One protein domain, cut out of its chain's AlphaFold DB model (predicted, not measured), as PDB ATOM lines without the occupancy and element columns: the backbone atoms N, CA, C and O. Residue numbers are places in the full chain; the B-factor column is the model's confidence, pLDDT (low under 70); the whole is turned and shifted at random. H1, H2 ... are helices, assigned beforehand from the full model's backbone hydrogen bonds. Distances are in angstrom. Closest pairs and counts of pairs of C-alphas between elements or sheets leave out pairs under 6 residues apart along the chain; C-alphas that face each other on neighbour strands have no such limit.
ATOM      1  N   ALA A 281      41.968  43.337  35.306       76.38
ATOM      2  CA  ALA A 281      42.259  43.156  36.721       76.38
ATOM      3  C   ALA A 281      42.279  44.510  37.435       76.38
ATOM      4  O   ALA A 281      41.592  44.663  38.437       76.38
ATOM      5  N   SER A 282      42.980  45.506  36.888       76.38
ATOM      6  CA  SER A 282      43.025  46.859  37.453       76.38
ATOM      7  C   SER A 282      41.634  47.484  37.582       76.38
ATOM      8  O   SER A 282      41.320  48.076  38.607       76.38
ATOM      9  N   GLU A 283      40.771  47.278  36.589       83.19
ATOM     10  CA  GLU A 283      39.433  47.854  36.528       83.19
ATOM     11  C   GLU A 283      38.451  47.150  37.472       83.19
ATOM     12  O   GLU A 283      37.647  47.795  38.134       83.19
ATOM     13  N   TYR A 284      38.503  45.820  37.574       84.25
ATOM     14  CA  TYR A 284      37.559  45.064  38.406       84.25
ATOM     15  C   TYR A 284      38.045  44.828  39.840       84.25
ATOM     16  O   TYR A 284      37.231  44.460  40.687       84.25
ATOM     17  N   LEU A 285      39.329  45.027  40.137       81.12
ATOM     18  CA  LEU A 285      39.828  45.084  41.514       81.12
ATOM     19  C   LEU A 285      39.627  46.466  42.137       81.12
ATOM     20  O   LEU A 285      39.372  46.530  43.333       81.12
ATOM     21  N   ASN A 286      39.662  47.526  41.329       82.31
ATOM     22  CA  ASN A 286      39.306  48.887  41.719       82.31
ATOM     23  C   ASN A 286      37.830  49.171  41.392       82.31
ATOM     24  O   ASN A 286      37.502  49.880  40.434       82.31
ATOM     25  N   PHE A 287      36.916  48.549  42.137       82.88
ATOM     26  CA  PHE A 287      35.493  48.669  41.827       82.88
ATOM     27  C   PHE A 287      34.950  50.059  42.174       82.88
ATOM     28  O   PHE A 287      34.219  50.672  41.387       82.88
ATOM     29  N   ASP A 288      35.353  50.578  43.330       84.50
ATOM     30  CA  ASP A 288      35.151  51.949  43.766       84.50
ATOM     31  C   ASP A 288      36.497  52.629  44.019       84.50
ATOM     32  O   ASP A 288      37.248  52.217  44.897       84.50
ATOM     33  N   LEU A 289      36.785  53.699  43.275       83.00
ATOM     34  CA  LEU A 289      38.050  54.423  43.375       83.00
ATOM     35  C   LEU A 289      38.330  54.929  44.791       83.00
ATOM     36  O   LEU A 289      39.419  54.712  45.317       83.00
ATOM     37  N   ARG A 290      37.350  55.585  45.418       83.38
ATOM     38  CA  ARG A 290      37.511  56.187  46.747       83.38
ATOM     39  C   ARG A 290      37.658  55.108  47.812       83.38
ATOM     40  O   ARG A 290      38.530  55.218  48.672       83.38
ATOM     41  N   LEU A 291      36.839  54.059  47.729       81.75
ATOM     42  CA  LEU A 291      36.914  52.919  48.641       81.75
ATOM     43  C   LEU A 291      38.250  52.196  48.500       81.75
ATOM     44  O   LEU A 291      38.890  51.878  49.497       81.75
ATOM     45  N   SER A 292      38.713  52.009  47.265       80.69
ATOM     46  CA  SER A 292      39.969  51.320  47.011       80.69
ATOM     47  C   SER A 292      41.129  52.133  47.589       80.69
ATOM     48  O   SER A 292      41.990  51.571  48.244       80.69
ATOM     49  N   PHE A 293      41.107  53.468  47.527       76.94
ATOM     50  CA  PHE A 293      42.082  54.282  48.270       76.94
ATOM     51  C   PHE A 293      41.986  54.166  49.795       76.94
ATOM     52  O   PHE A 293      43.008  54.236  50.484       76.94
ATOM     53  N   ALA A 294      40.779  54.016  50.335       76.31
ATOM     54  CA  ALA A 294      40.565  53.884  51.770       76.31
ATOM     55  C   ALA A 294      41.015  52.516  52.317       76.31
ATOM     56  O   ALA A 294      41.431  52.427  53.475       76.31
ATOM     57  N   GLU A 295      40.941  51.465  51.501       75.62
ATOM     58  CA  GLU A 295      41.045  50.069  51.945       75.62
ATOM     59  C   GLU A 295      42.243  49.304  51.397       75.62
ATOM     60  O   GLU A 295      42.561  48.226  51.907       75.62
ATOM     61  N   ASP A 296      42.913  49.840  50.380       70.12
ATOM     62  CA  ASP A 296      44.018  49.160  49.726       70.12
ATOM     63  C   ASP A 296      45.107  48.769  50.737       70.12
ATOM     64  O   ASP A 296      45.625  49.572  51.523       70.12
ATOM     65  N   ARG A 297      45.454  47.480  50.710       63.19
ATOM     66  CA  ARG A 297      46.388  46.852  51.653       63.19
ATOM     67  C   ARG A 297      47.847  47.224  51.383       63.19
ATOM     68  O   ARG A 297      48.671  47.152  52.295       63.19
ATOM     69  N   ASN A 298      48.178  47.623  50.158       57.09
ATOM     70  CA  ASN A 298      49.459  48.223  49.786       57.09
ATOM     71  C   ASN A 298      49.511  49.711  50.182       57.09
ATOM     72  O   ASN A 298      50.589  50.240  50.453       57.09
ATOM     73  N   ILE A 299      48.350  50.355  50.340       56.75
ATOM     74  CA  ILE A 299      48.141  51.645  51.018       56.75
ATOM     75  C   ILE A 299      47.937  51.447  52.540       56.75
ATOM     76  O   ILE A 299      47.297  52.235  53.234       56.75
ATOM     77  N   ASN A 300      48.567  50.424  53.127       46.75
ATOM     78  CA  ASN A 300      48.792  50.374  54.579       46.75
ATOM     79  C   ASN A 300      49.884  51.355  55.048       46.75
ATOM     80  O   ASN A 300      50.204  51.418  56.234       46.75
ATOM     81  N   ASN A 301      50.433  52.165  54.139       52.72
ATOM     82  CA  ASN A 301      51.120  53.398  54.490       52.72
ATOM     83  C   ASN A 301      50.047  54.478  54.740       52.72
ATOM     84  O   ASN A 301      49.593  55.120  53.792       52.72
ATOM     85  N   THR A 302      49.617  54.630  56.002       55.03
ATOM     86  CA  THR A 302      48.586  55.583  56.500       55.03
ATOM     87  C   THR A 302      48.622  56.943  55.796       55.03
ATOM     88  O   THR A 302      47.615  57.472  55.346       55.03
ATOM     89  N   LYS A 303      49.843  57.401  55.564       57.94
ATOM     90  CA  LYS A 303      50.301  58.480  54.701       57.94
ATOM     91  C   LYS A 303      49.483  58.756  53.416       57.94
ATOM     92  O   LYS A 303      49.037  59.877  53.211       57.94
ATOM     93  N   LEU A 328      37.680  57.000  28.668       86.75
ATOM     94  CA  LEU A 328      36.721  57.044  27.557       86.75
ATOM     95  C   LEU A 328      37.355  57.516  26.239       86.75
ATOM     96  O   LEU A 328      36.941  57.085  25.167       86.75
ATOM     97  N   LEU A 329      38.360  58.394  26.309       83.62
ATOM     98  CA  LEU A 329      39.077  58.907  25.136       83.62
ATOM     99  C   LEU A 329      40.264  58.025  24.711       83.62
ATOM    100  O   LEU A 329      40.822  58.224  23.626       83.62
ATOM    101  N   ASP A 330      40.667  57.053  25.534       77.06
ATOM    102  CA  ASP A 330      41.757  56.136  25.216       77.06
ATOM    103  C   ASP A 330      41.322  55.125  24.144       77.06
ATOM    104  O   ASP A 330      40.558  54.188  24.374       77.06
ATOM    105  N   LYS A 331      41.891  55.271  22.942       70.69
ATOM    106  CA  LYS A 331      41.618  54.395  21.790       70.69
ATOM    107  C   LYS A 331      42.047  52.941  22.005       70.69
ATOM    108  O   LYS A 331      41.715  52.077  21.193       70.69
ATOM    109  N   THR A 332      42.810  52.645  23.046       66.75
ATOM    110  CA  THR A 332      43.242  51.286  23.365       66.75
ATOM    111  C   THR A 332      42.276  50.548  24.291       66.75
ATOM    112  O   THR A 332      42.374  49.322  24.403       66.75
ATOM    113  N   VAL A 333      41.312  51.266  24.875       66.00
ATOM    114  CA  VAL A 333      40.342  50.777  25.856       66.00
ATOM    115  C   VAL A 333      38.987  50.499  25.184       66.00
ATOM    116  O   VAL A 333      38.547  51.235  24.306       66.00
ATOM    117  N   GLY A 334      38.322  49.411  25.592       62.12
ATOM    118  CA  GLY A 334      36.938  49.114  25.199       62.12
ATOM    119  C   GLY A 334      36.727  48.607  23.765       62.12
ATOM    120  O   GLY A 334      37.663  48.226  23.050       62.12
ATOM    121  N   VAL A 335      35.453  48.539  23.367       67.31
ATOM    122  CA  VAL A 335      35.015  48.185  22.009       67.31
ATOM    123  C   VAL A 335      34.581  49.462  21.297       67.31
ATOM    124  O   VAL A 335      33.612  50.103  21.693       67.31
ATOM    125  N   HIS A 336      35.272  49.817  20.214       67.00
ATOM    126  CA  HIS A 336      34.912  50.992  19.419       67.00
ATOM    127  C   HIS A 336      33.639  50.730  18.618       67.00
ATOM    128  O   HIS A 336      33.595  49.843  17.766       67.00
ATOM    129  N   SER A 337      32.603  51.515  18.899       73.31
ATOM    130  CA  SER A 337      31.341  51.553  18.167       73.31
ATOM    131  C   SER A 337      30.992  53.012  17.901       73.31
ATOM    132  O   SER A 337      31.062  53.828  18.819       73.31
ATOM    133  N   GLU A 338      30.585  53.339  16.672       73.00
ATOM    134  CA  GLU A 338      30.150  54.700  16.311       73.00
ATOM    135  C   GLU A 338      29.027  55.203  17.230       73.00
ATOM    136  O   GLU A 338      29.027  56.359  17.638       73.00
ATOM    137  N   PHE A 339      28.116  54.319  17.642       81.12
ATOM    138  CA  PHE A 339      27.035  54.669  18.562       81.12
ATOM    139  C   PHE A 339      27.542  54.961  19.982       81.12
ATOM    140  O   PHE A 339      27.086  55.899  20.629       81.12
ATOM    141  N   PHE A 340      28.535  54.206  20.460       86.00
ATOM    142  CA  PHE A 340      29.125  54.454  21.777       86.00
ATOM    143  C   PHE A 340      29.914  55.764  21.831       86.00
ATOM    144  O   PHE A 340      29.959  56.415  22.873       86.00
ATOM    145  N   HIS A 341      30.505  56.180  20.707       86.81
ATOM    146  CA  HIS A 341      31.163  57.479  20.604       86.81
ATOM    147  C   HIS A 341      30.179  58.627  20.865       86.81
ATOM    148  O   HIS A 341      30.503  59.540  21.617       86.81
ATOM    149  N   LEU A 342      28.957  58.547  20.325       89.94
ATOM    150  CA  LEU A 342      27.914  59.552  20.563       89.94
ATOM    151  C   LEU A 342      27.497  59.609  22.039       89.94
ATOM    152  O   LEU A 342      27.438  60.693  22.614       89.94
ATOM    153  N   ILE A 343      27.293  58.449  22.675       91.88
ATOM    154  CA  ILE A 343      27.010  58.359  24.119       91.88
ATOM    155  C   ILE A 343      28.158  58.972  24.932       91.88
ATOM    156  O   ILE A 343      27.929  59.723  25.878       91.88
ATOM    157  N   THR A 344      29.402  58.677  24.549       91.69
ATOM    158  CA  THR A 344      30.603  59.207  25.204       91.69
ATOM    159  C   THR A 344      30.672  60.727  25.095       91.69
ATOM    160  O   THR A 344      30.845  61.407  26.106       91.69
ATOM    161  N   GLU A 345      30.508  61.286  23.894       91.69
ATOM    162  CA  GLU A 345      30.490  62.738  23.691       91.69
ATOM    163  C   GLU A 345      29.364  63.399  24.486       91.69
ATOM    164  O   GLU A 345      29.573  64.447  25.107       91.69
ATOM    165  N   TYR A 346      28.183  62.775  24.513       93.12
ATOM    166  CA  TYR A 346      27.046  63.300  25.251       93.12
ATOM    167  C   TYR A 346      27.296  63.280  26.765       93.12
ATOM    168  O   TYR A 346      27.144  64.320  27.408       93.12
ATOM    169  N   PHE A 347      27.804  62.174  27.319       94.12
ATOM    170  CA  PHE A 347      28.239  62.079  28.716       94.12
ATOM    171  C   PHE A 347      29.272  63.146  29.074       94.12
ATOM    172  O   PHE A 347      29.070  63.901  30.022       94.12
ATOM    173  N   LEU A 348      30.352  63.272  28.296       93.56
ATOM    174  CA  LEU A 348      31.411  64.247  28.570       93.56
ATOM    175  C   LEU A 348      30.905  65.693  28.518       93.56
ATOM    176  O   LEU A 348      31.472  66.568  29.175       93.56
ATOM    177  N   ARG A 349      29.842  65.955  27.751       91.75
ATOM    178  CA  ARG A 349      29.200  67.266  27.689       91.75
ATOM    179  C   ARG A 349      28.344  67.556  28.920       91.75
ATOM    180  O   ARG A 349      28.408  68.687  29.396       91.75
ATOM    181  N   ILE A 350      27.545  66.590  29.384       90.56
ATOM    182  CA  ILE A 350      26.519  66.818  30.418       90.56
ATOM    183  C   ILE A 350      26.986  66.494  31.842       90.56
ATOM    184  O   ILE A 350      26.560  67.138  32.792       90.56
ATOM    185  N   ALA A 351      27.888  65.527  32.008       89.81
ATOM    186  CA  ALA A 351      28.429  65.133  33.308       89.81
ATOM    187  C   ALA A 351      29.654  65.973  33.718       89.81
ATOM    188  O   ALA A 351      30.256  65.724  34.760       89.81
ATOM    189  N   SER A 352      30.036  66.963  32.902       89.69
ATOM    190  CA  SER A 352      31.146  67.868  33.197       89.69
ATOM    191  C   SER A 352      30.874  68.648  34.490       89.69
ATOM    192  O   SER A 352      29.868  69.352  34.553       89.69
ATOM    193  N   PRO A 353      31.771  68.588  35.496       85.94
ATOM    194  CA  PRO A 353      31.562  69.260  36.779       85.94
ATOM    195  C   PRO A 353      31.432  70.788  36.695       85.94
ATOM    196  O   PRO A 353      30.910  71.400  37.619       85.94
ATOM    197  N   ASP A 354      31.897  71.397  35.600       82.00
ATOM    198  CA  ASP A 354      31.901  72.851  35.402       82.00
ATOM    199  C   ASP A 354      30.591  73.381  34.787       82.00
ATOM    200  O   ASP A 354      30.481  74.573  34.493       82.00
ATOM    201  N   LYS A 355      29.610  72.509  34.525       81.81
ATOM    202  CA  LYS A 355      28.348  72.864  33.868       81.81
ATOM    203  C   LYS A 355      27.157  72.443  34.708       81.81
ATOM    204  O   LYS A 355      27.075  71.306  35.157       81.81
ATOM    205  N   GLU A 356      26.199  73.352  34.848       79.94
ATOM    206  CA  GLU A 356      24.870  72.993  35.332       79.94
ATOM    207  C   GLU A 356      24.119  72.232  34.236       79.94
ATOM    208  O   GLU A 356      24.017  72.688  33.092       79.94
ATOM    209  N   THR A 357      23.586  71.073  34.603       83.94
ATOM    210  CA  THR A 357      22.833  70.187  33.716       83.94
ATOM    211  C   THR A 357      21.479  69.899  34.349       83.94
ATOM    212  O   THR A 357      21.388  69.690  35.556       83.94
ATOM    213  N   SER A 358      20.410  69.886  33.547       84.31
ATOM    214  CA  SER A 358      19.078  69.518  34.038       84.31
ATOM    215  C   SER A 358      18.917  68.003  34.169       84.31
ATOM    216  O   SER A 358      19.404  67.254  33.319       84.31
ATOM    217  N   ALA A 359      18.141  67.564  35.165       84.50
ATOM    218  CA  ALA A 359      17.827  66.152  35.406       84.50
ATOM    219  C   ALA A 359      17.337  65.419  34.142       84.50
ATOM    220  O   ALA A 359      17.802  64.325  33.850       84.50
ATOM    221  N   SER A 360      16.514  66.068  33.312       85.69
ATOM    222  CA  SER A 360      16.002  65.492  32.059       85.69
ATOM    223  C   SER A 360      17.082  65.093  31.043       85.69
ATOM    224  O   SER A 360      16.936  64.102  30.331       85.69
ATOM    225  N   HIS A 361      18.182  65.851  30.944       89.31
ATOM    226  CA  HIS A 361      19.286  65.496  30.044       89.31
ATOM    227  C   HIS A 361      20.051  64.279  30.570       89.31
ATOM    228  O   HIS A 361      20.552  63.475  29.781       89.31
ATOM    229  N   VAL A 362      20.130  64.154  31.895       89.25
ATOM    230  CA  VAL A 362      20.790  63.050  32.590       89.25
ATOM    231  C   VAL A 362      19.945  61.774  32.528       89.25
ATOM    232  O   VAL A 362      20.490  60.712  32.238       89.25
ATOM    233  N   GLU A 363      18.624  61.882  32.702       87.81
ATOM    234  CA  GLU A 363      17.652  60.799  32.486       87.81
ATOM    235  C   GLU A 363      17.782  60.218  31.075       87.81
ATOM    236  O   GLU A 363      17.992  59.017  30.921       87.81
ATOM    237  N   HIS A 364      17.775  61.076  30.049       90.12
ATOM    238  CA  HIS A 364      17.955  60.645  28.661       90.12
ATOM    239  C   HIS A 364      19.275  59.891  28.444       90.12
ATOM    240  O   HIS A 364      19.308  58.867  27.767       90.12
ATOM    241  N   LEU A 365      20.384  60.373  29.021       91.88
ATOM    242  CA  LEU A 365      21.666  59.674  28.906       91.88
ATOM    243  C   LEU A 365      21.629  58.295  29.584       91.88
ATOM    244  O   LEU A 365      22.220  57.341  29.074       91.88
ATOM    245  N   LEU A 366      20.957  58.183  30.731       90.69
ATOM    246  CA  LEU A 366      20.791  56.910  31.427       90.69
ATOM    247  C   LEU A 366      19.982  55.920  30.578       90.69
ATOM    248  O   LEU A 366      20.370  54.757  30.470       90.69
ATOM    249  N   GLU A 367      18.910  56.378  29.933       89.00
ATOM    250  CA  GLU A 367      18.121  55.575  28.993       89.00
ATOM    251  C   GLU A 367      18.957  55.110  27.792       89.00
ATOM    252  O   GLU A 367      18.982  53.913  27.496       89.00
ATOM    253  N   GLU A 368      19.719  56.008  27.156       90.94
ATOM    254  CA  GLU A 368      20.607  55.658  26.038       90.94
ATOM    255  C   GLU A 368      21.652  54.605  26.431       90.94
ATOM    256  O   GLU A 368      21.920  53.671  25.668       90.94
ATOM    257  N   LEU A 369      22.225  54.718  27.634       92.06
ATOM    258  CA  LEU A 369      23.152  53.724  28.179       92.06
ATOM    259  C   LEU A 369      22.469  52.365  28.375       92.06
ATOM    260  O   LEU A 369      23.021  51.338  27.969       92.06
ATOM    261  N   MET A 370      21.268  52.344  28.960       90.81
ATOM    262  CA  MET A 370      20.518  51.108  29.210       90.81
ATOM    263  C   MET A 370      20.053  50.423  27.924       90.81
ATOM    264  O   MET A 370      20.015  49.193  27.863       90.81
ATOM    265  N   ASP A 371      19.751  51.192  26.883       89.19
ATOM    266  CA  ASP A 371      19.393  50.665  25.568       89.19
ATOM    267  C   ASP A 371      20.603  50.191  24.760       89.19
ATOM    268  O   ASP A 371      20.473  49.312  23.897       89.19
ATOM    269  N   TYR A 372      21.780  50.751  25.033       90.12
ATOM    270  CA  TYR A 372      23.022  50.378  24.375       90.12
ATOM    271  C   TYR A 372      23.637  49.091  24.926       90.12
ATOM    272  O   TYR A 372      24.079  48.259  24.133       90.12
ATOM    273  N   ILE A 373      23.657  48.898  26.252       88.31
ATOM    274  CA  ILE A 373      24.294  47.737  26.908       88.31
ATOM    275  C   ILE A 373      23.887  46.395  26.261       88.31
ATOM    276  O   ILE A 373      24.781  45.626  25.898       88.31
ATOM    277  N   PRO A 374      22.589  46.119  26.010       83.94
ATOM    278  CA  PRO A 374      22.139  44.915  25.310       83.94
ATOM    279  C   PRO A 374      22.698  44.710  23.902       83.94
ATOM    280  O   PRO A 374      22.764  43.586  23.414       83.94
ATOM    281  N   ARG A 375      23.064  45.795  23.214       85.00
ATOM    282  CA  ARG A 375      23.492  45.789  21.807       85.00
ATOM    283  C   ARG A 375      24.992  45.547  21.653       85.00
ATOM    284  O   ARG A 375      25.474  45.415  20.523       85.00
ATOM    285  N   VAL A 376      25.741  45.501  22.756       81.31
ATOM    286  CA  VAL A 376      27.182  45.234  22.741       81.31
ATOM    287  C   VAL A 376      27.421  43.808  22.246       81.31
ATOM    288  O   VAL A 376      27.141  42.824  22.925       81.31
ATOM    289  N   LYS A 377      27.955  43.685  21.026       74.38
ATOM    290  CA  LYS A 377      28.238  42.383  20.414       74.38
ATOM    291  C   LYS A 377      29.461  41.734  21.054       74.38
ATOM    292  O   LYS A 377      30.553  42.305  21.061       74.38
ATOM    293  N   PHE A 378      29.301  40.487  21.490       64.31
ATOM    294  CA  PHE A 378      30.401  39.675  21.990       64.31
ATOM    295  C   PHE A 378      31.264  39.167  20.835       64.31
ATOM    296  O   PHE A 378      30.998  38.141  20.210       64.31
ATOM    297  N   LEU A 379      32.335  39.898  20.540       64.56
ATOM    298  CA  LEU A 379      33.377  39.429  19.638       64.56
ATOM    299  C   LEU A 379      34.186  38.337  20.356       64.56
ATOM    300  O   LEU A 379      34.932  38.638  21.289       64.56
ATOM    301  N   LYS A 380      34.061  37.080  19.897       56.09
ATOM    302  CA  LYS A 380      34.710  35.878  20.479       56.09
ATOM    303  C   LYS A 380      36.214  36.040  20.768       56.09
ATOM    304  O   LYS A 380      36.738  35.363  21.644       56.09
ATOM    305  N   ASN A 381      36.895  36.960  20.082       59.81
ATOM    306  CA  ASN A 381      38.345  37.138  20.166       59.81
ATOM    307  C   ASN A 381      38.798  38.274  21.108       59.81
ATOM    308  O   ASN A 381      40.000  38.490  21.234       59.81
ATOM    309  N   LEU A 382      37.889  39.030  21.746       68.56
ATOM    310  CA  LEU A 382      38.243  40.213  22.559       68.56
ATOM    311  C   LEU A 382      37.485  40.319  23.906       68.56
ATOM    312  O   LEU A 382      37.016  41.406  24.258       68.56
ATOM    313  N   PRO A 383      37.396  39.243  24.711       75.12
ATOM    314  CA  PRO A 383      36.637  39.241  25.968       75.12
ATOM    315  C   PRO A 383      37.118  40.305  26.969       75.12
ATOM    316  O   PRO A 383      36.301  40.962  27.606       75.12
ATOM    317  N   SER A 384      38.429  40.555  27.061       78.81
ATOM    318  CA  SER A 384      38.976  41.577  27.964       78.81
ATOM    319  C   SER A 384      38.518  42.991  27.607       78.81
ATOM    320  O   SER A 384      38.198  43.773  28.495       78.81
ATOM    321  N   LYS A 385      38.440  43.319  26.311       81.88
ATOM    322  CA  LYS A 385      37.980  44.641  25.867       81.88
ATOM    323  C   LYS A 385      36.501  44.847  26.159       81.88
ATOM    324  O   LYS A 385      36.121  45.938  26.555       81.88
ATOM    325  N   ILE A 386      35.694  43.799  26.009       84.44
ATOM    326  CA  ILE A 386      34.264  43.829  26.333       84.44
ATOM    327  C   ILE A 386      34.052  44.035  27.837       84.44
ATOM    328  O   ILE A 386      33.251  44.875  28.228       84.44
ATOM    329  N   LEU A 387      34.801  43.327  28.688       85.69
ATOM    330  CA  LEU A 387      34.708  43.511  30.140       85.69
ATOM    331  C   LEU A 387      35.091  44.932  30.559       85.69
ATOM    332  O   LEU A 387      34.386  45.534  31.367       85.69
ATOM    333  N   ILE A 388      36.166  45.486  29.994       86.19
ATOM    334  CA  ILE A 388      36.543  46.878  30.263       86.19
ATOM    335  C   ILE A 388      35.455  47.836  29.755       86.19
ATOM    336  O   ILE A 388      35.090  48.769  30.458       86.19
ATOM    337  N   HIS A 389      34.867  47.569  28.586       88.00
ATOM    338  CA  HIS A 389      33.751  48.350  28.040       88.00
ATOM    339  C   HIS A 389      32.544  48.396  28.984       88.00
ATOM    340  O   HIS A 389      32.001  49.466  29.246       88.00
ATOM    341  N   PHE A 390      32.153  47.251  29.555       90.25
ATOM    342  CA  PHE A 390      31.096  47.202  30.567       90.25
ATOM    343  C   PHE A 390      31.474  47.966  31.836       90.25
ATOM    344  O   PHE A 390      30.635  48.685  32.374       90.25
ATOM    345  N   LYS A 391      32.731  47.886  32.284       90.38
ATOM    346  CA  LYS A 391      33.183  48.675  33.433       90.38
ATOM    347  C   LYS A 391      33.094  50.180  33.168       90.38
ATOM    348  O   LYS A 391      32.624  50.900  34.038       90.38
ATOM    349  N   LEU A 392      33.464  50.649  31.974       90.69
ATOM    350  CA  LEU A 392      33.349  52.068  31.618       90.69
ATOM    351  C   LEU A 392      31.904  52.562  31.684       90.69
ATOM    352  O   LEU A 392      31.645  53.610  32.267       90.69
ATOM    353  N   MET A 393      30.959  51.796  31.135       92.50
ATOM    354  CA  MET A 393      29.537  52.141  31.223       92.50
ATOM    355  C   MET A 393      29.046  52.142  32.670       92.50
ATOM    356  O   MET A 393      28.317  53.048  33.066       92.50
ATOM    357  N   TYR A 394      29.477  51.169  33.478       93.38
ATOM    358  CA  TYR A 394      29.190  51.151  34.910       93.38
ATOM    359  C   TYR A 394      29.732  52.398  35.620       93.38
ATOM    360  O   TYR A 394      29.003  53.009  36.394       93.38
ATOM    361  N   ASP A 395      30.959  52.823  35.320       92.19
ATOM    362  CA  ASP A 395      31.563  54.010  35.931       92.19
ATOM    363  C   ASP A 395      30.872  55.310  35.502       92.19
ATOM    364  O   ASP A 395      30.683  56.198  36.334       92.19
ATOM    365  N   MET A 396      30.415  55.406  34.248       93.50
ATOM    366  CA  MET A 396      29.570  56.515  33.782       93.50
ATOM    367  C   MET A 396      28.254  56.586  34.558       93.50
ATOM    368  O   MET A 396      27.897  57.645  35.068       93.50
ATOM    369  N   ILE A 397      27.552  55.457  34.676       92.88
ATOM    370  CA  ILE A 397      26.292  55.353  35.420       92.88
ATOM    371  C   ILE A 397      26.516  55.708  36.885       92.88
ATOM    372  O   ILE A 397      25.793  56.524  37.440       92.88
ATOM    373  N   LYS A 398      27.536  55.126  37.515       91.94
ATOM    374  CA  LYS A 398      27.874  55.382  38.913       91.94
ATOM    375  C   LYS A 398      28.144  56.864  39.164       91.94
ATOM    376  O   LYS A 398      27.645  57.415  40.142       91.94
ATOM    377  N   PHE A 399      28.899  57.507  38.274       91.56
ATOM    378  CA  PHE A 399      29.147  58.942  38.344       91.56
ATOM    379  C   PHE A 399      27.836  59.733  38.234       91.56
ATOM    380  O   PHE A 399      27.555  60.566  39.087       91.56
ATOM    381  N   ILE A 400      26.993  59.422  37.243       90.75
ATOM    382  CA  ILE A 400      25.682  60.061  37.056       90.75
ATOM    383  C   ILE A 400      24.815  59.948  38.315       90.75
ATOM    384  O   ILE A 400      24.330  60.959  38.808       90.75
ATOM    385  N   LEU A 401      24.645  58.737  38.848       88.69
ATOM    386  CA  LEU A 401      23.757  58.477  39.983       88.69
ATOM    387  C   LEU A 401      24.203  59.184  41.264       88.69
ATOM    388  O   LEU A 401      23.367  59.525  42.097       88.69
ATOM    389  N   ARG A 402      25.513  59.389  41.437       88.38
ATOM    390  CA  ARG A 402      26.049  60.100  42.598       88.38
ATOM    391  C   ARG A 402      25.891  61.612  42.469       88.38
ATOM    392  O   ARG A 402      25.584  62.267  43.457       88.38
ATOM    393  N   GLU A 403      26.130  62.157  41.279       87.12
ATOM    394  CA  GLU A 403      26.107  63.606  41.054       87.12
ATOM    395  C   GLU A 403      24.699  64.161  40.789       87.12
ATOM    396  O   GLU A 403      24.476  65.347  41.019       87.12
ATOM    397  N   TYR A 404      23.772  63.315  40.331       86.81
ATOM    398  CA  TYR A 404      22.390  63.668  39.986       86.81
ATOM    399  C   TYR A 404      21.395  62.658  40.594       86.81
ATOM    400  O   TYR A 404      20.701  61.945  39.861       86.81
ATOM    401  N   PRO A 405      21.337  62.524  41.931       85.81
ATOM    402  CA  PRO A 405      20.474  61.541  42.591       85.81
ATOM    403  C   PRO A 405      18.977  61.746  42.295       85.81
ATOM    404  O   PRO A 405      18.201  60.792  42.344       85.81
ATOM    405  N   GLU A 406      18.562  62.967  41.952       83.69
ATOM    406  CA  GLU A 406      17.184  63.335  41.611       83.69
ATOM    407  C   GLU A 406      16.625  62.622  40.371       83.69
ATOM    408  O   GLU A 406      15.409  62.500  40.241       83.69
ATOM    409  N   VAL A 407      17.501  62.105  39.504       83.56
ATOM    410  CA  VAL A 407      17.153  61.295  38.319       83.56
ATOM    411  C   VAL A 407      16.438  59.999  38.713       83.56
ATOM    412  O   VAL A 407      15.689  59.414  37.935       83.56
ATOM    413  N   ILE A 408      16.635  59.538  39.949       82.19
ATOM    414  CA  ILE A 408      16.003  58.330  40.476       82.19
ATOM    415  C   ILE A 408      14.699  58.713  41.164       82.19
ATOM    416  O   ILE A 408      14.547  58.681  42.388       82.19
ATOM    417  N   SER A 409      13.725  59.077  40.335       82.50
ATOM    418  CA  SER A 409      12.364  59.343  40.778       82.50
ATOM    419  C   SER A 409      11.649  58.052  41.203       82.50
ATOM    420  O   SER A 409      12.047  56.933  40.863       82.50
ATOM    421  N   LYS A 410      10.548  58.195  41.947       83.56
ATOM    422  CA  LYS A 410       9.691  57.052  42.300       83.56
ATOM    423  C   LYS A 410       9.156  56.345  41.048       83.56
ATOM    424  O   LYS A 410       9.137  55.122  41.008       83.56
ATOM    425  N   GLU A 411       8.782  57.117  40.033       82.38
ATOM    426  CA  GLU A 411       8.299  56.604  38.747       82.38
ATOM    427  C   GLU A 411       9.400  55.838  38.004       82.38
ATOM    428  O   GLU A 411       9.156  54.756  37.476       82.38
ATOM    429  N   PHE A 412      10.642  56.339  38.035       83.38
ATOM    430  CA  PHE A 412      11.776  55.639  37.440       83.38
ATOM    431  C   PHE A 412      12.009  54.276  38.098       83.38
ATOM    432  O   PHE A 412      12.211  53.297  37.382       83.38
ATOM    433  N   LYS A 413      11.908  54.174  39.432       85.38
ATOM    434  CA  LYS A 413      12.056  52.904  40.174       85.38
ATOM    435  C   LYS A 413      11.033  51.830  39.781       85.38
ATOM    436  O   LYS A 413      11.303  50.647  39.959       85.38
ATOM    437  N   GLU A 414       9.879  52.224  39.246       85.25
ATOM    438  CA  GLU A 414       8.835  51.311  38.761       85.25
ATOM    439  C   GLU A 414       9.045  50.905  37.284       85.25
ATOM    440  O   GLU A 414       8.332  50.048  36.757       85.25
ATOM    441  N   SER A 415      10.029  51.496  36.597       84.75
ATOM    442  CA  SER A 415      10.288  51.264  35.174       84.75
ATOM    443  C   SER A 415      11.108  49.996  34.899       84.75
ATOM    444  O   SER A 415      11.951  49.559  35.686       84.75
ATOM    445  N   ILE A 416      10.955  49.443  33.690       84.69
ATOM    446  CA  ILE A 416      11.810  48.342  33.217       84.69
ATOM    447  C   ILE A 416      13.281  48.764  33.098       84.69
ATOM    448  O   ILE A 416      14.182  47.944  33.271       84.69
ATOM    449  N   THR A 417      13.531  50.045  32.821       84.50
ATOM    450  CA  THR A 417      14.870  50.632  32.716       84.50
ATOM    451  C   THR A 417      15.603  50.562  34.052       84.50
ATOM    452  O   THR A 417      16.776  50.197  34.081       84.50
ATOM    453  N   PHE A 418      14.904  50.804  35.163       86.81
ATOM    454  CA  PHE A 418      15.466  50.642  36.501       86.81
ATOM    455  C   PHE A 418      15.854  49.190  36.800       86.81
ATOM    456  O   PHE A 418      16.959  48.932  37.268       86.81
ATOM    457  N   HIS A 419      15.012  48.217  36.447       86.19
ATOM    458  CA  HIS A 419      15.364  46.805  36.621       86.19
ATOM    459  C   HIS A 419      16.570  46.381  35.768       86.19
ATOM    460  O   HIS A 419      17.441  45.660  36.260       86.19
ATOM    461  N   LYS A 420      16.666  46.863  34.518       88.31
ATOM    462  CA  LYS A 420      17.853  46.659  33.667       88.31
ATOM    463  C   LYS A 420      19.109  47.253  34.308       88.31
ATOM    464  O   LYS A 420      20.149  46.600  34.325       88.31
ATOM    465  N   LEU A 421      18.997  48.464  34.854       90.44
ATOM    466  CA  LEU A 421      20.077  49.150  35.556       90.44
ATOM    467  C   LEU A 421      20.562  48.341  36.765       90.44
ATOM    468  O   LEU A 421      21.761  48.083  36.872       90.44
ATOM    469  N   CYS A 422      19.654  47.893  37.637       87.94
ATOM    470  CA  CYS A 422      20.007  47.067  38.792       87.94
ATOM    471  C   CYS A 422      20.701  45.770  38.368       87.94
ATOM    472  O   CYS A 422      21.789  45.469  38.859       87.94
ATOM    473  N   ALA A 423      20.127  45.044  37.405       87.62
ATOM    474  CA  ALA A 423      20.711  43.801  36.909       87.62
ATOM    475  C   ALA A 423      22.112  44.015  36.313       87.62
ATOM    476  O   ALA A 423      23.019  43.203  36.518       87.62
ATOM    477  N   PHE A 424      22.318  45.126  35.599       91.25
ATOM    478  CA  PHE A 424      23.623  45.484  35.057       91.25
ATOM    479  C   PHE A 424      24.650  45.755  36.165       91.25
ATOM    480  O   PHE A 424      25.741  45.183  36.135       91.25
ATOM    481  N   GLN A 425      24.299  46.573  37.162       90.44
ATOM    482  CA  GLN A 425      25.168  46.879  38.302       90.44
ATOM    483  C   GLN A 425      25.546  45.617  39.092       90.44
ATOM    484  O   GLN A 425      26.728  45.388  39.358       90.44
ATOM    485  N   GLU A 426      24.573  44.748  39.379       87.56
ATOM    486  CA  GLU A 426      24.805  43.462  40.043       87.56
ATOM    487  C   GLU A 426      25.731  42.550  39.229       87.56
ATOM    488  O   GLU A 426      26.623  41.910  39.785       87.56
ATOM    489  N   SER A 427      25.580  42.529  37.904       88.31
ATOM    490  CA  SER A 427      26.405  41.696  37.024       88.31
ATOM    491  C   SER A 427      27.865  42.158  36.985       88.31
ATOM    492  O   SER A 427      28.783  41.336  37.083       88.31
ATOM    493  N   VAL A 428      28.109  43.471  36.889       89.88
ATOM    494  CA  VAL A 428      29.471  44.035  36.975       89.88
ATOM    495  C   VAL A 428      30.051  43.793  38.375       89.88
ATOM    496  O   VAL A 428      31.216  43.405  38.501       89.88
ATOM    497  N   GLY A 429      29.227  43.927  39.419       87.56
ATOM    498  CA  GLY A 429      29.574  43.605  40.802       87.56
ATOM    499  C   GLY A 429      29.996  42.149  41.000       87.56
ATOM    500  O   GLY A 429      31.037  41.884  41.600       87.56
ATOM    501  N   LEU A 430      29.260  41.196  40.427       85.69
ATOM    502  CA  LEU A 430      29.599  39.773  40.465       85.69
ATOM    503  C   LEU A 430      30.956  39.496  39.806       85.69
ATOM    504  O   LEU A 430      31.793  38.806  40.391       85.69
ATOM    505  N   ILE A 431      31.211  40.058  38.619       84.25
ATOM    506  CA  ILE A 431      32.515  39.924  37.947       84.25
ATOM    507  C   ILE A 431      33.628  40.501  38.826       84.25
ATOM    508  O   ILE A 431      34.705  39.910  38.938       84.25
ATOM    509  N   SER A 432      33.378  41.643  39.461       86.31
ATOM    510  CA  SER A 432      34.334  42.285  40.358       86.31
ATOM    511  C   SER A 432      34.636  41.424  41.587       86.31
ATOM    512  O   SER A 432      35.802  41.240  41.942       86.31
ATOM    513  N   SER A 433      33.617  40.804  42.182       82.69
ATOM    514  CA  SER A 433      33.766  39.857  43.290       82.69
ATOM    515  C   SER A 433      34.553  38.611  42.891       82.69
ATOM    516  O   SER A 433      35.413  38.167  43.651       82.69
ATOM    517  N   LEU A 434      34.322  38.075  41.688       79.38
ATOM    518  CA  LEU A 434      35.087  36.946  41.151       79.38
ATOM    519  C   LEU A 434      36.557  37.314  40.917       79.38
ATOM    520  O   LEU A 434      37.444  36.540  41.276       79.38
ATOM    521  N   ASN A 435      36.836  38.500  40.363       78.50
ATOM    522  CA  ASN A 435      38.209  38.984  40.200       78.50
ATOM    523  C   ASN A 435      38.904  39.145  41.555       78.50
ATOM    524  O   ASN A 435      40.026  38.668  41.714       78.50
ATOM    525  N   HIS A 436      38.225  39.731  42.543       77.94
ATOM    526  CA  HIS A 436      38.757  39.881  43.895       77.94
ATOM    527  C   HIS A 436      39.011  38.524  44.563       77.94
ATOM    528  O   HIS A 436      40.066  38.315  45.155       77.94
ATOM    529  N   PHE A 437      38.088  37.564  44.443       75.31
ATOM    530  CA  PHE A 437      38.294  36.208  44.956       75.31
ATOM    531  C   PHE A 437      39.544  35.569  44.344       75.31
ATOM    532  O   PHE A 437      40.410  35.080  45.063       75.31
ATOM    533  N   MET A 438      39.680  35.624  43.018       69.62
ATOM    534  CA  MET A 438      40.841  35.070  42.320       69.62
ATOM    535  C   MET A 438      42.146  35.774  42.701       69.62
ATOM    536  O   MET A 438      43.189  35.121  42.795       69.62
ATOM    537  N   TYR A 439      42.095  37.086  42.918       75.56
ATOM    538  CA  TYR A 439      43.230  37.877  43.374       75.56
ATOM    539  C   TYR A 439      43.668  37.468  44.784       75.56
ATOM    540  O   TYR A 439      44.831  37.120  44.968       75.56
ATOM    541  N   GLU A 440      42.743  37.391  45.743       71.94
ATOM    542  CA  GLU A 440      43.025  36.943  47.113       71.94
ATOM    543  C   GLU A 440      43.554  35.507  47.157       71.94
ATOM    544  O   GLU A 440      44.534  35.236  47.842       71.94
ATOM    545  N   GLN A 441      42.968  34.584  46.386       66.50
ATOM    546  CA  GLN A 441      43.463  33.205  46.309       66.50
ATOM    547  C   GLN A 441      44.881  33.141  45.739       66.50
ATOM    548  O   GLN A 441      45.729  32.418  46.260       66.50
ATOM    549  N   SER A 442      45.160  33.924  44.693       65.75
ATOM    550  CA  SER A 442      46.509  34.020  44.131       65.75
ATOM    551  C   SER A 442      47.479  34.584  45.171       65.75
ATOM    552  O   SER A 442      48.550  34.026  45.382       65.75
ATOM    553  N   TYR A 443      47.089  35.651  45.866       67.31
ATOM    554  CA  TYR A 443      47.891  36.295  46.899       67.31
ATOM    555  C   TYR A 443      48.196  35.362  48.082       67.31
ATOM    556  O   TYR A 443      49.358  35.210  48.453       67.31
ATOM    557  N   LEU A 444      47.187  34.676  48.629       61.81
ATOM    558  CA  LEU A 444      47.346  33.698  49.710       61.81
ATOM    559  C   LEU A 444      48.237  32.526  49.291       61.81
ATOM    560  O   LEU A 444      49.111  32.113  50.053       61.81
ATOM    561  N   PHE A 445      48.069  32.026  48.065       59.94
ATOM    562  CA  PHE A 445      48.966  31.022  47.496       59.94
ATOM    563  C   PHE A 445      50.422  31.516  47.494       59.94
ATOM    564  O   PHE A 445      51.315  30.790  47.927       59.94
ATOM    565  N   PHE A 446      50.674  32.765  47.093       60.62
ATOM    566  CA  PHE A 446      52.024  33.341  47.092       60.62
ATOM    567  C   PHE A 446      52.593  33.630  48.484       60.62
ATOM    568  O   PHE A 446      53.797  33.464  48.684       60.62
ATOM    569  N   LEU A 447      51.770  34.036  49.452       58.94
ATOM    570  CA  LEU A 447      52.213  34.176  50.840       58.94
ATOM    571  C   LEU A 447      52.667  32.829  51.408       58.94
ATOM    572  O   LEU A 447      53.759  32.742  51.964       58.94
ATOM    573  N   ASN A 448      51.894  31.771  51.161       54.28
ATOM    574  CA  ASN A 448      52.217  30.418  51.613       54.28
ATOM    575  C   ASN A 448      53.436  29.821  50.879       54.28
ATOM    576  O   ASN A 448      54.185  29.039  51.460       54.28
ATOM    577  N   LEU A 449      53.707  30.232  49.633       53.62
ATOM    578  CA  LEU A 449      54.940  29.872  48.913       53.62
ATOM    579  C   LEU A 449      56.209  30.445  49.570       53.62
ATOM    580  O   LEU A 449      57.294  29.892  49.390       53.62
ATOM    581  N   LYS A 450      56.098  31.550  50.313       50.78
ATOM    582  CA  LYS A 450      57.231  32.231  50.955       50.78
ATOM    583  C   LYS A 450      57.746  31.500  52.201       50.78
ATOM    584  O   LYS A 450      58.865  31.775  52.633       50.78
ATOM    585  N   GLU A 451      56.957  30.581  52.751       49.25
ATOM    586  CA  GLU A 451      57.240  29.889  54.014       49.25
ATOM    587  C   GLU A 451      57.746  28.445  53.832       49.25
ATOM    588  O   GLU A 451      58.209  27.836  54.796       49.25
ATOM    589  N   GLU A 452      57.753  27.894  52.608       49.50
ATOM    590  CA  GLU A 452      58.256  26.537  52.359       49.50
ATOM    591  C   GLU A 452      59.744  26.495  51.933       49.50
ATOM    592  O   GLU A 452      60.108  26.970  50.849       49.50
ATOM    593  N   PRO A 453      60.627  25.804  52.687       52.91
ATOM    594  CA  PRO A 453      62.050  25.659  52.351       52.91
ATOM    595  C   PRO A 453      62.316  25.033  50.971       52.91
ATOM    596  O   PRO A 453      63.315  25.350  50.323       52.91
ATOM    597  N   LYS A 454      61.410  24.162  50.504       54.00
ATOM    598  CA  LYS A 454      61.476  23.501  49.187       54.00
ATOM    599  C   LYS A 454      61.245  24.477  48.032       54.00
ATOM    600  O   LYS A 454      61.807  24.309  46.952       54.00
ATOM    601  N   VAL A 455      60.450  25.518  48.269       52.38
ATOM    602  CA  VAL A 455      60.147  26.561  47.287       52.38
ATOM    603  C   VAL A 455      61.297  27.556  47.195       52.38
ATOM    604  O   VAL A 455      61.631  27.961  46.092       52.38
ATOM    605  N   ILE A 456      61.999  27.857  48.295       54.12
ATOM    606  CA  ILE A 456      63.266  28.618  48.259       54.12
ATOM    607  C   ILE A 456      64.304  27.894  47.388       54.12
ATOM    608  O   ILE A 456      65.020  28.521  46.612       54.12
ATOM    609  N   THR A 457      64.352  26.560  47.445       53.47
ATOM    610  CA  THR A 457      65.234  25.766  46.572       53.47
ATOM    611  C   THR A 457      64.797  25.821  45.106       53.47
ATOM    612  O   THR A 457      65.642  25.873  44.216       53.47
ATOM    613  N   LEU A 458      63.489  25.843  44.844       51.25
ATOM    614  CA  LEU A 458      62.913  25.992  43.503       51.25
ATOM    615  C   LEU A 458      63.142  27.409  42.947       51.25
ATOM    616  O   LEU A 458      63.473  27.557  41.776       51.25
ATOM    617  N   TRP A 459      63.066  28.428  43.807       50.06
ATOM    618  CA  TRP A 459      63.375  29.832  43.534       50.06
ATOM    619  C   TRP A 459      64.854  30.032  43.191       50.06
ATOM    620  O   TRP A 459      65.186  30.662  42.190       50.06
ATOM    621  N   ASN A 460      65.746  29.416  43.967       55.47
ATOM    622  CA  ASN A 460      67.182  29.427  43.702       55.47
ATOM    623  C   ASN A 460      67.517  28.704  42.391       55.47
ATOM    624  O   ASN A 460      68.298  29.227  41.605       55.47
ATOM    625  N   LYS A 461      66.849  27.583  42.086       52.50
ATOM    626  CA  LYS A 461      66.973  26.907  40.783       52.50
ATOM    627  C   LYS A 461      66.435  27.741  39.619       52.50
ATOM    628  O   LYS A 461      67.013  27.712  38.540       52.50
ATOM    629  N   PHE A 462      65.355  28.496  39.822       47.84
ATOM    630  CA  PHE A 462      64.818  29.409  38.808       47.84
ATOM    631  C   PHE A 462      65.781  30.574  38.535       47.84
ATOM    632  O   PHE A 462      65.980  30.948  37.382       47.84
ATOM    633  N   ASN A 463      66.429  31.099  39.581       50.31
ATOM    634  CA  ASN A 463      67.502  32.086  39.456       50.31
ATOM    635  C   ASN A 463      68.728  31.500  38.738       50.31
ATOM    636  O   ASN A 463      69.260  32.146  37.845       50.31
ATOM    637  N   GLU A 464      69.140  30.270  39.051       50.25
ATOM    638  CA  GLU A 464      70.238  29.580  38.351       50.25
ATOM    639  C   GLU A 464      69.920  29.308  36.870       50.25
ATOM    640  O   GLU A 464      70.795  29.436  36.016       50.25
ATOM    641  N   TRP A 465      68.669  28.976  36.538       44.38
ATOM    642  CA  TRP A 465      68.233  28.756  35.153       44.38
ATOM    643  C   TRP A 465      68.046  30.053  34.358       44.38
ATOM    644  O   TRP A 465      68.281  30.059  33.152       44.38
ATOM    645  N   GLY A 466      67.642  31.147  35.007       40.38
ATOM    646  CA  GLY A 466      67.393  32.435  34.354       40.38
ATOM    647  C   GLY A 466      68.604  33.372  34.263       40.38
ATOM    648  O   GLY A 466      68.541  34.341  33.511       40.38
ATOM    649  N   LEU A 467      69.684  33.122  35.017       44.94
ATOM    650  CA  LEU A 467      70.824  34.047  35.160       44.94
ATOM    651  C   LEU A 467      72.156  33.523  34.604       44.94
ATOM    652  O   LEU A 467      73.183  34.169  34.798       44.94
ATOM    653  N   ASN A 468      72.157  32.395  33.893       41.94
ATOM    654  CA  ASN A 468      73.359  31.907  33.207       41.94
ATOM    655  C   ASN A 468      73.653  32.616  31.875       41.94
ATOM    656  O   ASN A 468      74.647  32.283  31.231       41.94
ATOM    657  N   THR A 478      64.234  40.917  40.632       48.00
ATOM    658  CA  THR A 478      63.748  40.505  41.959       48.00
ATOM    659  C   THR A 478      62.756  41.506  42.549       48.00
ATOM    660  O   THR A 478      61.743  41.086  43.099       48.00
ATOM    661  N   GLU A 479      62.992  42.814  42.394       45.38
ATOM    662  CA  GLU A 479      62.034  43.845  42.823       45.38
ATOM    663  C   GLU A 479      60.837  43.946  41.869       45.38
ATOM    664  O   GLU A 479      59.706  43.933  42.335       45.38
ATOM    665  N   GLN A 480      61.035  43.871  40.545       46.12
ATOM    666  CA  GLN A 480      59.936  43.817  39.561       46.12
ATOM    667  C   GLN A 480      58.973  42.655  39.793       46.12
ATOM    668  O   GLN A 480      57.763  42.771  39.582       46.12
ATOM    669  N   LEU A 481      59.520  41.502  40.173       44.03
ATOM    670  CA  LEU A 481      58.713  40.344  40.478       44.03
ATOM    671  C   LEU A 481      58.091  40.472  41.864       44.03
ATOM    672  O   LEU A 481      56.903  40.217  41.978       44.03
ATOM    673  N   LYS A 482      58.815  40.939  42.891       46.19
ATOM    674  CA  LYS A 482      58.218  41.256  44.199       46.19
ATOM    675  C   LYS A 482      57.082  42.270  44.084       46.19
ATOM    676  O   LYS A 482      56.117  42.126  44.815       46.19
ATOM    677  N   GLU A 483      57.157  43.247  43.190       47.28
ATOM    678  CA  GLU A 483      56.118  44.258  42.983       47.28
ATOM    679  C   GLU A 483      54.869  43.662  42.325       47.28
ATOM    680  O   GLU A 483      53.761  43.776  42.851       47.28
ATOM    681  N   LYS A 484      55.061  42.882  41.253       45.41
ATOM    682  CA  LYS A 484      53.984  42.080  40.650       45.41
ATOM    683  C   LYS A 484      53.395  41.044  41.612       45.41
ATOM    684  O   LYS A 484      52.217  40.729  41.499       45.41
ATOM    685  N   LEU A 485      54.203  40.508  42.526       44.94
ATOM    686  CA  LEU A 485      53.817  39.475  43.496       44.94
ATOM    687  C   LEU A 485      53.200  40.053  44.779       44.94
ATOM    688  O   LEU A 485      52.422  39.366  45.430       44.94
ATOM    689  N   LYS A 486      53.519  41.301  45.147       46.56
ATOM    690  CA  LYS A 486      52.881  42.042  46.249       46.56
ATOM    691  C   LYS A 486      51.576  42.719  45.818       46.56
ATOM    692  O   LYS A 486      50.839  43.184  46.675       46.56
ATOM    693  N   GLY A 487      51.290  42.772  44.515       47.41
ATOM    694  CA  GLY A 487      50.081  43.403  43.986       47.41
ATOM    695  C   GLY A 487      50.084  44.928  44.085       47.41
ATOM    696  O   GLY A 487      49.043  45.550  43.926       47.41
ATOM    697  N   SER A 488      51.242  45.550  44.315       50.91
ATOM    698  CA  SER A 488      51.375  46.994  44.559       50.91
ATOM    699  C   SER A 488      51.107  47.880  43.341       50.91
ATOM    700  O   SER A 488      51.151  49.100  43.465       50.91
ATOM    701  N   SER A 489      50.826  47.284  42.181       55.25
ATOM    702  CA  SER A 489      50.417  47.992  40.963       55.25
ATOM    703  C   SER A 489      48.894  48.102  40.808       55.25
ATOM    704  O   SER A 489      48.434  48.837  39.940       55.25
ATOM    705  N   TYR A 490      48.105  47.361  41.599       67.75
ATOM    706  CA  TYR A 490      46.645  47.378  41.511       67.75
ATOM    707  C   TYR A 490      46.055  48.040  42.746       67.75
ATOM    708  O   TYR A 490      46.375  47.644  43.863       67.75
ATOM    709  N   LEU A 491      45.181  49.020  42.515       73.94
ATOM    710  CA  LEU A 491      44.332  49.567  43.562       73.94
ATOM    711  C   LEU A 491      43.219  48.556  43.859       73.94
ATOM    712  O   LEU A 491      42.559  48.098  42.924       73.94
ATOM    713  N   THR A 492      43.023  48.191  45.124       74.31
ATOM    714  CA  THR A 492      42.007  47.193  45.507       74.31
ATOM    715  C   THR A 492      41.099  47.701  46.622       74.31
ATOM    716  O   THR A 492      41.608  48.117  47.661       74.31
TER     717      THR A 492
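AT A GLANCE: This is residues 281 to 303, 328 to 468 and 478 to 492 of the 527 residues of an uncharacterized protein of Puccinia graminis f. sp. tritici (UniProt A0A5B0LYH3). The long helix H7 crosses an up-and-down bundle of three helices, H3, H4 and H5, then extends past it as an arm, with H8 making a corner at the far end. Short H1 packs on the middle of H7. The printed part has 179 residues with nine named helices, H1 to H9 in chain order, and no named strand: all helix. It is loose, with a radius of gyration of the C-alphas of 21.0 A, and spans 64 by 40 by 31 A.

HOW THE PARTS SIT: H1, residues 281 to 285, touches residues 431 to 436 alone of H7, residues 416 to 449; the closest C-alphas, of Tyr 284 and Ser 432, are 4.7 A apart. H2, residues 289 to 295, touches no helix. H3, residues 338 to 350, forms a hairpin with H4, residues 359 to 375, at a shallow tilt of 23 degrees, opposite ways; closest are C-alphas 347 and 365, 7.0 A. H4 forms another with H5, residues 383 to 403, at 17 degrees; closest are C-alphas 366 and 397, 7.0 A. H7, the hub, touches H5 with residues 424 to 428 alone at a steep tilt of 61 degrees; closest are C-alphas 394 and 425, 6.8 A. H6, residues 410 to 413, is near H7. H8, residues 453 to 466, is about perpendicular to H7, at 86 degrees. H9, residues 478 to 486, only just touches H7, with 3 pairs of C-alphas within 8 A; closest are C-alphas 446 and 485, 7.3 A. O i to N i+4 pairs are within hydrogen-bond range throughout H1, H2, H3, H5, H7, H8 and H9, and in 11 of 13 cases in H4; H6 is too short.

IN THESE COORDINATES: H1 begins at C-alpha 281 (42.259, 43.156, 36.721). H4 is 25.1 A long, H5 30.5 A and H7 49.5 A, ending at C-alpha 449 (54.940, 29.872, 48.913).

THE WHOLE: Cuts leave gaps of 30.4 A between C-alphas 303 and 328, and 15.6 A between 468 and 478. Of the links printed whole, none is long. Mean pLDDT of the printed part is 75.1; residues 441 to 468 and 478 to 490 are among those under 70.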